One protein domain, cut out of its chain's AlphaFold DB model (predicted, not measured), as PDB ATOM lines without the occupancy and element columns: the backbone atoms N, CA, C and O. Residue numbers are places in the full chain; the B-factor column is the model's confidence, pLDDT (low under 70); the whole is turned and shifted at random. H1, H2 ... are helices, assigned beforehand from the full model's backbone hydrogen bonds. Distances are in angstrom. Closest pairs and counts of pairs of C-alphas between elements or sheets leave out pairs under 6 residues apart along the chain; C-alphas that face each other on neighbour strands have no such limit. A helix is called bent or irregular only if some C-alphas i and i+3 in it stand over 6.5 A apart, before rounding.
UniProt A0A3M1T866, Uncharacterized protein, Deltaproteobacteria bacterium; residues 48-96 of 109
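What this domain is: This is residues 48 to 96 of the 109 residues of an uncharacterized protein of Deltaproteobacteria bacterium (UniProt A0A3M1T866). Two helices, H1 and then H2, cross at a steep tilt, with Ala 53 in H1 closest to Val 81 near the middle of H2. The link of residues 65 to 73 folds back from the end of H1 to the start of H2, and residues 89 to 96 stick out as an arm that adds to the length. The printed part has 49 residues, is all helix with no named strand, and is loose, with a radius of gyration of the C-alphas of 12.6 A and spans of 43 by 19 by 15 A.

How they stand to each other: H1, residues 48 to 64, and H2, residues 74 to 94, touch, with 16 pairs of C-alphas within 8 A. Their closest C-alphas are those of Ala 53 and Val 81, 5.1 A apart. They run opposite ways at a steep tilt of 59 degrees. Every O i to N i+4 pair is within hydrogen-bond range in H1, and 15 of 17 are in H2.

Where its parts are: H1 begins at C-alpha 48 (37.875, -4.257, 40.598) and is 24.2 A long. H2 is 29.4 A long and ends at C-alpha 94 (24.574, -18.012, 40.350). H2 has a kink of 30 degrees near residue 81 and is irregular, with C-alphas 76 and 79 7.2 A apart.

The domain as a whole: The C-alphas of Gly 67 and Arg 96, 43.4 A apart, are the two farthest apart. The printed part has no cut, and its one link is short. Confidence is low, with pLDDT under 70, at residues 92 to 96.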
ATOM      1  N   GLU A  48      38.361  -4.127  39.223       92.31
ATOM      2  CA  GLU A  48      37.875  -4.257  40.598       92.31
ATOM      3  C   GLU A  48      38.141  -5.648  41.188       92.31
ATOM      4  O   GLU A  48      38.458  -5.768  42.372       92.31
ATOM      5  N   VAL A  49      38.061  -6.708  40.372       94.12
ATOM      6  CA  VAL A  49      38.375  -8.076  40.815       94.12
ATOM      7  C   VAL A  49      39.865  -8.208  41.104       94.12
ATOM      8  O   VAL A  49      40.225  -8.792  42.125       94.12
ATOM      9  N   VAL A  50      40.721  -7.628  40.260       94.88
ATOM     10  CA  VAL A  50      42.173  -7.630  40.479       94.88
ATOM     11  C   VAL A  50      42.536  -6.874  41.752       94.88
ATOM     12  O   VAL A  50      43.176  -7.447  42.634       94.88
ATOM     13  N   CYS A  51      42.089  -5.624  41.893       93.62
ATOM     14  CA  CYS A  51      42.396  -4.807  43.068       93.62
ATOM     15  C   CYS A  51      41.886  -5.468  44.354       93.62
ATOM     16  O   CYS A  51      42.622  -5.575  45.337       93.62
ATOM     17  N   ARG A  52      40.663  -6.014  44.341       93.06
ATOM     18  CA  ARG A  52      40.115  -6.741  45.493       93.06
ATOM     19  C   ARG A  52      40.945  -7.973  45.848       93.06
ATOM     20  O   ARG A  52      41.212  -8.195  47.027       93.06
ATOM     21  N   ALA A  53      41.344  -8.774  44.863       94.69
ATOM     22  CA  ALA A  53      42.149  -9.969  45.102       94.69
ATOM     23  C   ALA A  53      43.514  -9.626  45.713       94.69
ATOM     24  O   ALA A  53      43.941 -10.277  46.667       94.69
ATOM     25  N   ILE A  54      44.163  -8.569  45.213       93.69
ATOM     26  CA  ILE A  54      45.414  -8.043  45.773       93.69
ATOM     27  C   ILE A  54      45.201  -7.608  47.225       93.69
ATOM     28  O   ILE A  54      45.980  -7.991  48.096       93.69
ATOM     29  N   ALA A  55      44.133  -6.853  47.504       93.19
ATOM     30  CA  ALA A  55      43.824  -6.367  48.845       93.19
ATOM     31  C   ALA A  55      43.678  -7.513  49.854       93.19
ATOM     32  O   ALA A  55      44.322  -7.494  50.902       93.19
ATOM     33  N   VAL A  56      42.859  -8.512  49.507       93.62
ATOM     34  CA  VAL A  56      42.548  -9.668  50.361       93.62
ATOM     35  C   VAL A  56      43.788 -10.518  50.606       93.62
ATOM     36  O   VAL A  56      44.060 -10.895  51.740       93.62
ATOM     37  N   ALA A  57      44.567 -10.804  49.565       94.12
ATOM     38  CA  ALA A  57      45.773 -11.612  49.705       94.12
ATOM     39  C   ALA A  57      46.879 -10.879  50.481       94.12
ATOM     40  O   ALA A  57      47.595 -11.511  51.255       94.12
ATOM     41  N   ALA A  58      47.000  -9.559  50.317       91.50
ATOM     42  CA  ALA A  58      47.916  -8.755  51.119       91.50
ATOM     43  C   ALA A  58      47.504  -8.774  52.596       91.50
ATOM     44  O   ALA A  58      48.345  -9.003  53.455       91.50
ATOM     45  N   ASP A  59      46.215  -8.586  52.892       91.75
ATOM     46  CA  ASP A  59      45.694  -8.621  54.262       91.75
ATOM     47  C   ASP A  59      45.903  -9.989  54.929       91.75
ATOM     48  O   ASP A  59      46.447 -10.073  56.028       91.75
ATOM     49  N   ALA A  60      45.592 -11.072  54.212       92.31
ATOM     50  CA  ALA A  60      45.823 -12.436  54.679       92.31
ATOM     51  C   ALA A  60      47.310 -12.718  54.957       92.31
ATOM     52  O   ALA A  60      47.639 -13.401  55.927       92.31
ATOM     53  N   TYR A  61      48.215 -12.181  54.131       92.38
ATOM     54  CA  TYR A  61      49.650 -12.325  54.347       92.38
ATOM     55  C   TYR A  61      50.111 -11.616  55.624       92.38
ATOM     56  O   TYR A  61      50.829 -12.223  56.419       92.38
ATOM     57  N   GLU A  62      49.690 -10.366  55.831       90.81
ATOM     58  CA  GLU A  62      50.046  -9.582  57.023       90.81
ATOM     59  C   GLU A  62      49.469 -10.215  58.298       90.81
ATOM     60  O   GLU A  62      50.149 -10.278  59.320       90.81
ATOM     61  N   ALA A  63      48.243 -10.743  58.230       92.38
ATOM     62  CA  ALA A  63      47.616 -11.461  59.338       92.38
ATOM     63  C   ALA A  63      48.373 -12.750  59.700       92.38
ATOM     64  O   ALA A  63      48.501 -13.086  60.878       92.38
ATOM     65  N   ALA A  64      48.900 -13.463  58.700       93.75
ATOM     66  CA  ALA A  64      49.699 -14.670  58.908       93.75
ATOM     67  C   ALA A  64      51.138 -14.379  59.378       93.75
ATOM     68  O   ALA A  64      51.761 -15.241  59.996       93.75
ATOM     69  N   HIS A  65      51.670 -13.183  59.101       91.81
ATOM     70  CA  HIS A  65      53.059 -12.809  59.387       91.81
ATOM     71  C   HIS A  65      53.126 -11.490  60.172       91.81
ATOM     72  O   HIS A  65      53.458 -10.444  59.606       91.81
ATOM     73  N   PRO A  66      52.858 -11.513  61.490       89.81
ATOM     74  CA  PRO A  66      52.872 -10.306  62.306       89.81
ATOM     75  C   PRO A  66      54.238  -9.604  62.242       89.81
ATOM     76  O   PRO A  66      55.271 -10.179  62.583       89.81
ATOM     77  N   GLY A  67      54.236  -8.344  61.799       86.38
ATOM     78  CA  GLY A  67      55.438  -7.517  61.640       86.38
ATOM     79  C   GLY A  67      56.143  -7.640  60.283       86.38
ATOM     80  O   GLY A  67      57.089  -6.890  60.028       86.38
ATOM     81  N   ALA A  68      55.693  -8.535  59.398       87.06
ATOM     82  CA  ALA A  68      56.103  -8.528  57.998       87.06
ATOM     83  C   ALA A  68      55.338  -7.451  57.210       87.06
ATOM     84  O   ALA A  68      54.417  -6.830  57.727       87.06
ATOM     85  N   ARG A  69      55.788  -7.190  55.976       84.94
ATOM     86  CA  ARG A  69      55.071  -6.354  55.004       84.94
ATOM     87  C   ARG A  69      54.606  -7.200  53.831       84.94
ATOM     88  O   ARG A  69      55.317  -8.130  53.436       84.94
ATOM     89  N   ALA A  70      53.514  -6.766  53.206       86.81
ATOM     90  CA  ALA A  70      52.920  -7.439  52.063       86.81
ATOM     91  C   ALA A  70      53.947  -7.685  50.930       86.81
ATOM     92  O   ALA A  70      54.826  -6.840  50.683       86.81
ATOM     93  N   PRO A  71      53.847  -8.817  50.206       88.62
ATOM     94  CA  PRO A  71      54.752  -9.143  49.112       88.62
ATOM     95  C   PRO A  71      54.784  -8.057  48.035       88.62
ATOM     96  O   PRO A  71      53.755  -7.527  47.620       88.62
ATOM     97  N   LYS A  72      55.991  -7.750  47.548       87.19
ATOM     98  CA  LYS A  72      56.271  -6.626  46.629       87.19
ATOM     99  C   LYS A  72      56.281  -7.014  45.146       87.19
ATOM    100  O   LYS A  72      56.810  -6.272  44.323       87.19
ATOM    101  N   ARG A  73      55.789  -8.205  44.814       88.19
ATOM    102  CA  ARG A  73      55.720  -8.724  43.445       88.19
ATOM    103  C   ARG A  73      54.266  -9.047  43.133       88.19
ATOM    104  O   ARG A  73      53.675  -9.860  43.834       88.19
ATOM    105  N   LEU A  74      53.720  -8.437  42.093       89.88
ATOM    106  CA  LEU A  74      52.423  -8.731  41.498       89.88
ATOM    107  C   LEU A  74      52.274 -10.220  41.163       89.88
ATOM    108  O   LEU A  74      51.218 -10.792  41.416       89.88
ATOM    109  N   GLY A  75      53.349 -10.870  40.702       91.44
ATOM    110  CA  GLY A  75      53.366 -12.317  40.468       91.44
ATOM    111  C   GLY A  75      52.960 -13.171  41.680       91.44
ATOM    112  O   GLY A  75      52.394 -14.243  41.491       91.44
ATOM    113  N   TYR A  76      53.158 -12.692  42.918       92.50
ATOM    114  CA  TYR A  76      52.662 -13.374  44.125       92.50
ATOM    115  C   TYR A  76      51.127 -13.447  44.158       92.50
ATOM    116  O   TYR A  76      50.551 -14.448  44.572       92.50
ATOM    117  N   TYR A  77      50.459 -12.393  43.689       93.94
ATOM    118  CA  TYR A  77      49.006 -12.238  43.751       93.94
ATOM    119  C   TYR A  77      48.280 -12.903  42.581       93.94
ATOM    120  O   TYR A  77      47.054 -13.001  42.610       93.94
ATOM    121  N   ALA A  78      49.007 -13.380  41.566       94.69
ATOM    122  CA  ALA A  78      48.415 -13.939  40.355       94.69
ATOM    123  C   ALA A  78      47.434 -15.083  40.643       94.69
ATOM    124  O   ALA A  78      46.331 -15.080  40.105       94.69
ATOM    125  N   GLY A  79      47.783 -16.003  41.549       94.88
ATOM    126  CA  GLY A  79      46.886 -17.092  41.949       94.88
ATOM    127  C   GLY A  79      45.601 -16.598  42.623       94.88
ATOM    128  O   GLY A  79      44.517 -17.097  42.331       94.88
ATOM    129  N   SER A  80      45.698 -15.571  43.470       95.31
ATOM    130  CA  SER A  80      44.537 -14.974  44.141       95.31
ATOM    131  C   SER A  80      43.628 -14.223  43.166       95.31
ATOM    132  O   SER A  80      42.408 -14.258  43.313       95.31
ATOM    133  N   VAL A  81      44.200 -13.564  42.153       95.00
ATOM    134  CA  VAL A  81      43.442 -12.892  41.083       95.00
ATOM    135  C   VAL A  81      42.685 -13.908  40.229       95.00
ATOM    136  O   VAL A  81      41.504 -13.714  39.944       95.00
ATOM    137  N   GLU A  82      43.339 -15.009  39.857       93.81
ATOM    138  CA  GLU A  82      42.727 -16.121  39.122       93.81
ATOM    139  C   GLU A  82      41.532 -16.713  39.882       93.81
ATOM    140  O   GLU A  82      40.458 -16.917  39.307       93.81
ATOM    141  N   ASP A  83      41.706 -16.963  41.182       94.00
ATOM    142  CA  ASP A  83      40.654 -17.502  42.040       94.00
ATOM    143  C   ASP A  83      39.486 -16.522  42.192       94.00
ATOM    144  O   ASP A  83      38.331 -16.890  41.968       94.00
ATOM    145  N   ALA A  84      39.781 -15.246  42.455       92.69
ATOM    146  CA  ALA A  84      38.764 -14.207  42.552       92.69
ATOM    147  C   ALA A  84      37.986 -14.038  41.239       92.69
ATOM    148  O   ALA A  84      36.768 -13.849  41.266       92.69
ATOM    149  N   PHE A  85      38.657 -14.144  40.089       93.44
ATOM    150  CA  PHE A  85      38.008 -14.091  38.783       93.44
ATOM    151  C   PHE A  85      37.108 -15.302  38.539       93.44
ATOM    152  O   PHE A  85      35.970 -15.138  38.090       93.44
ATOM    153  N   ARG A  86      37.564 -16.512  38.882       91.06
ATOM    154  CA  ARG A  86      36.735 -17.723  38.819       91.06
ATOM    155  C   ARG A  86      35.501 -17.590  39.715       91.06
ATOM    156  O   ARG A  86      34.388 -17.725  39.214       91.06
ATOM    157  N   ALA A  87      35.682 -17.201  40.975       88.62
ATOM    158  CA  ALA A  87      34.587 -17.007  41.919       88.62
ATOM    159  C   ALA A  87      33.607 -15.909  41.467       88.62
ATOM    160  O   ALA A  87      32.398 -16.041  41.650       88.62
ATOM    161  N   ALA A  88      34.094 -14.822  40.858       85.94
ATOM    162  CA  ALA A  88      33.243 -13.772  40.297       85.94
ATOM    163  C   ALA A  88      32.397 -14.290  39.123       85.94
ATOM    164  O   ALA A  88      31.208 -13.979  39.038       85.94
ATOM    165  N   ARG A  89      32.976 -15.128  38.255       83.00
ATOM    166  CA  ARG A  89      32.240 -15.779  37.162       83.00
ATOM    167  C   ARG A  89      31.187 -16.752  37.684       83.00
ATOM    168  O   ARG A  89      30.064 -16.732  37.195       83.00
ATOM    169  N   GLU A  90      31.510 -17.557  38.691       78.38
ATOM    170  CA  GLU A  90      30.557 -18.490  39.307       78.38
ATOM    171  C   GLU A  90      29.402 -17.753  39.997       78.38
ATOM    172  O   GLU A  90      28.245 -18.132  39.832       78.38
ATOM    173  N   LYS A  91      29.684 -16.640  40.685       70.88
ATOM    174  CA  LYS A  91      28.654 -15.770  41.276       70.88
ATOM    175  C   LYS A  91      27.781 -15.095  40.220       70.88
ATOM    176  O   LYS A  91      26.581 -14.973  40.432       70.88
ATOM    177  N   ALA A  92      28.343 -14.701  39.077       62.16
ATOM    178  CA  ALA A  92      27.567 -14.162  37.960       62.16
ATOM    179  C   ALA A  92      26.647 -15.221  37.322       62.16
ATOM    180  O   ALA A  92      25.535 -14.898  36.908       62.16
ATOM    181  N   VAL A  93      27.069 -16.491  37.293       58.97
ATOM    182  CA  VAL A  93      26.217 -17.616  36.869       58.97
ATOM    183  C   VAL A  93      25.156 -17.940  37.933       58.97
ATOM    184  O   VAL A  93      24.007 -18.200  37.584       58.97
ATOM    185  N   GLY A  94      25.498 -17.838  39.221       45.84
ATOM    186  CA  GLY A  94      24.574 -18.012  40.350       45.84
ATOM    187  C   GLY A  94      23.592 -16.852  40.573       45.84
ATOM    188  O   GLY A  94      22.585 -17.032  41.247       45.84
ATOM    189  N   ALA A  95      23.830 -15.675  39.983       45.28
ATOM    190  CA  ALA A  95      22.951 -14.506  40.094       45.28
ATOM    191  C   ALA A  95      21.673 -14.599  39.232       45.28
ATOM    192  O   ALA A  95      20.822 -13.709  39.289       45.28
ATOM    193  N   ARG A  96      21.480 -15.679  38.458       38.41
ATOM    194  CA  ARG A  96      20.160 -16.033  37.918       38.41
ATOM    195  C   ARG A  96      19.432 -16.981  38.876       38.41
ATOM    196  O   ARG A  96      19.542 -18.192  38.710       38.41
TER     197      ARG A  96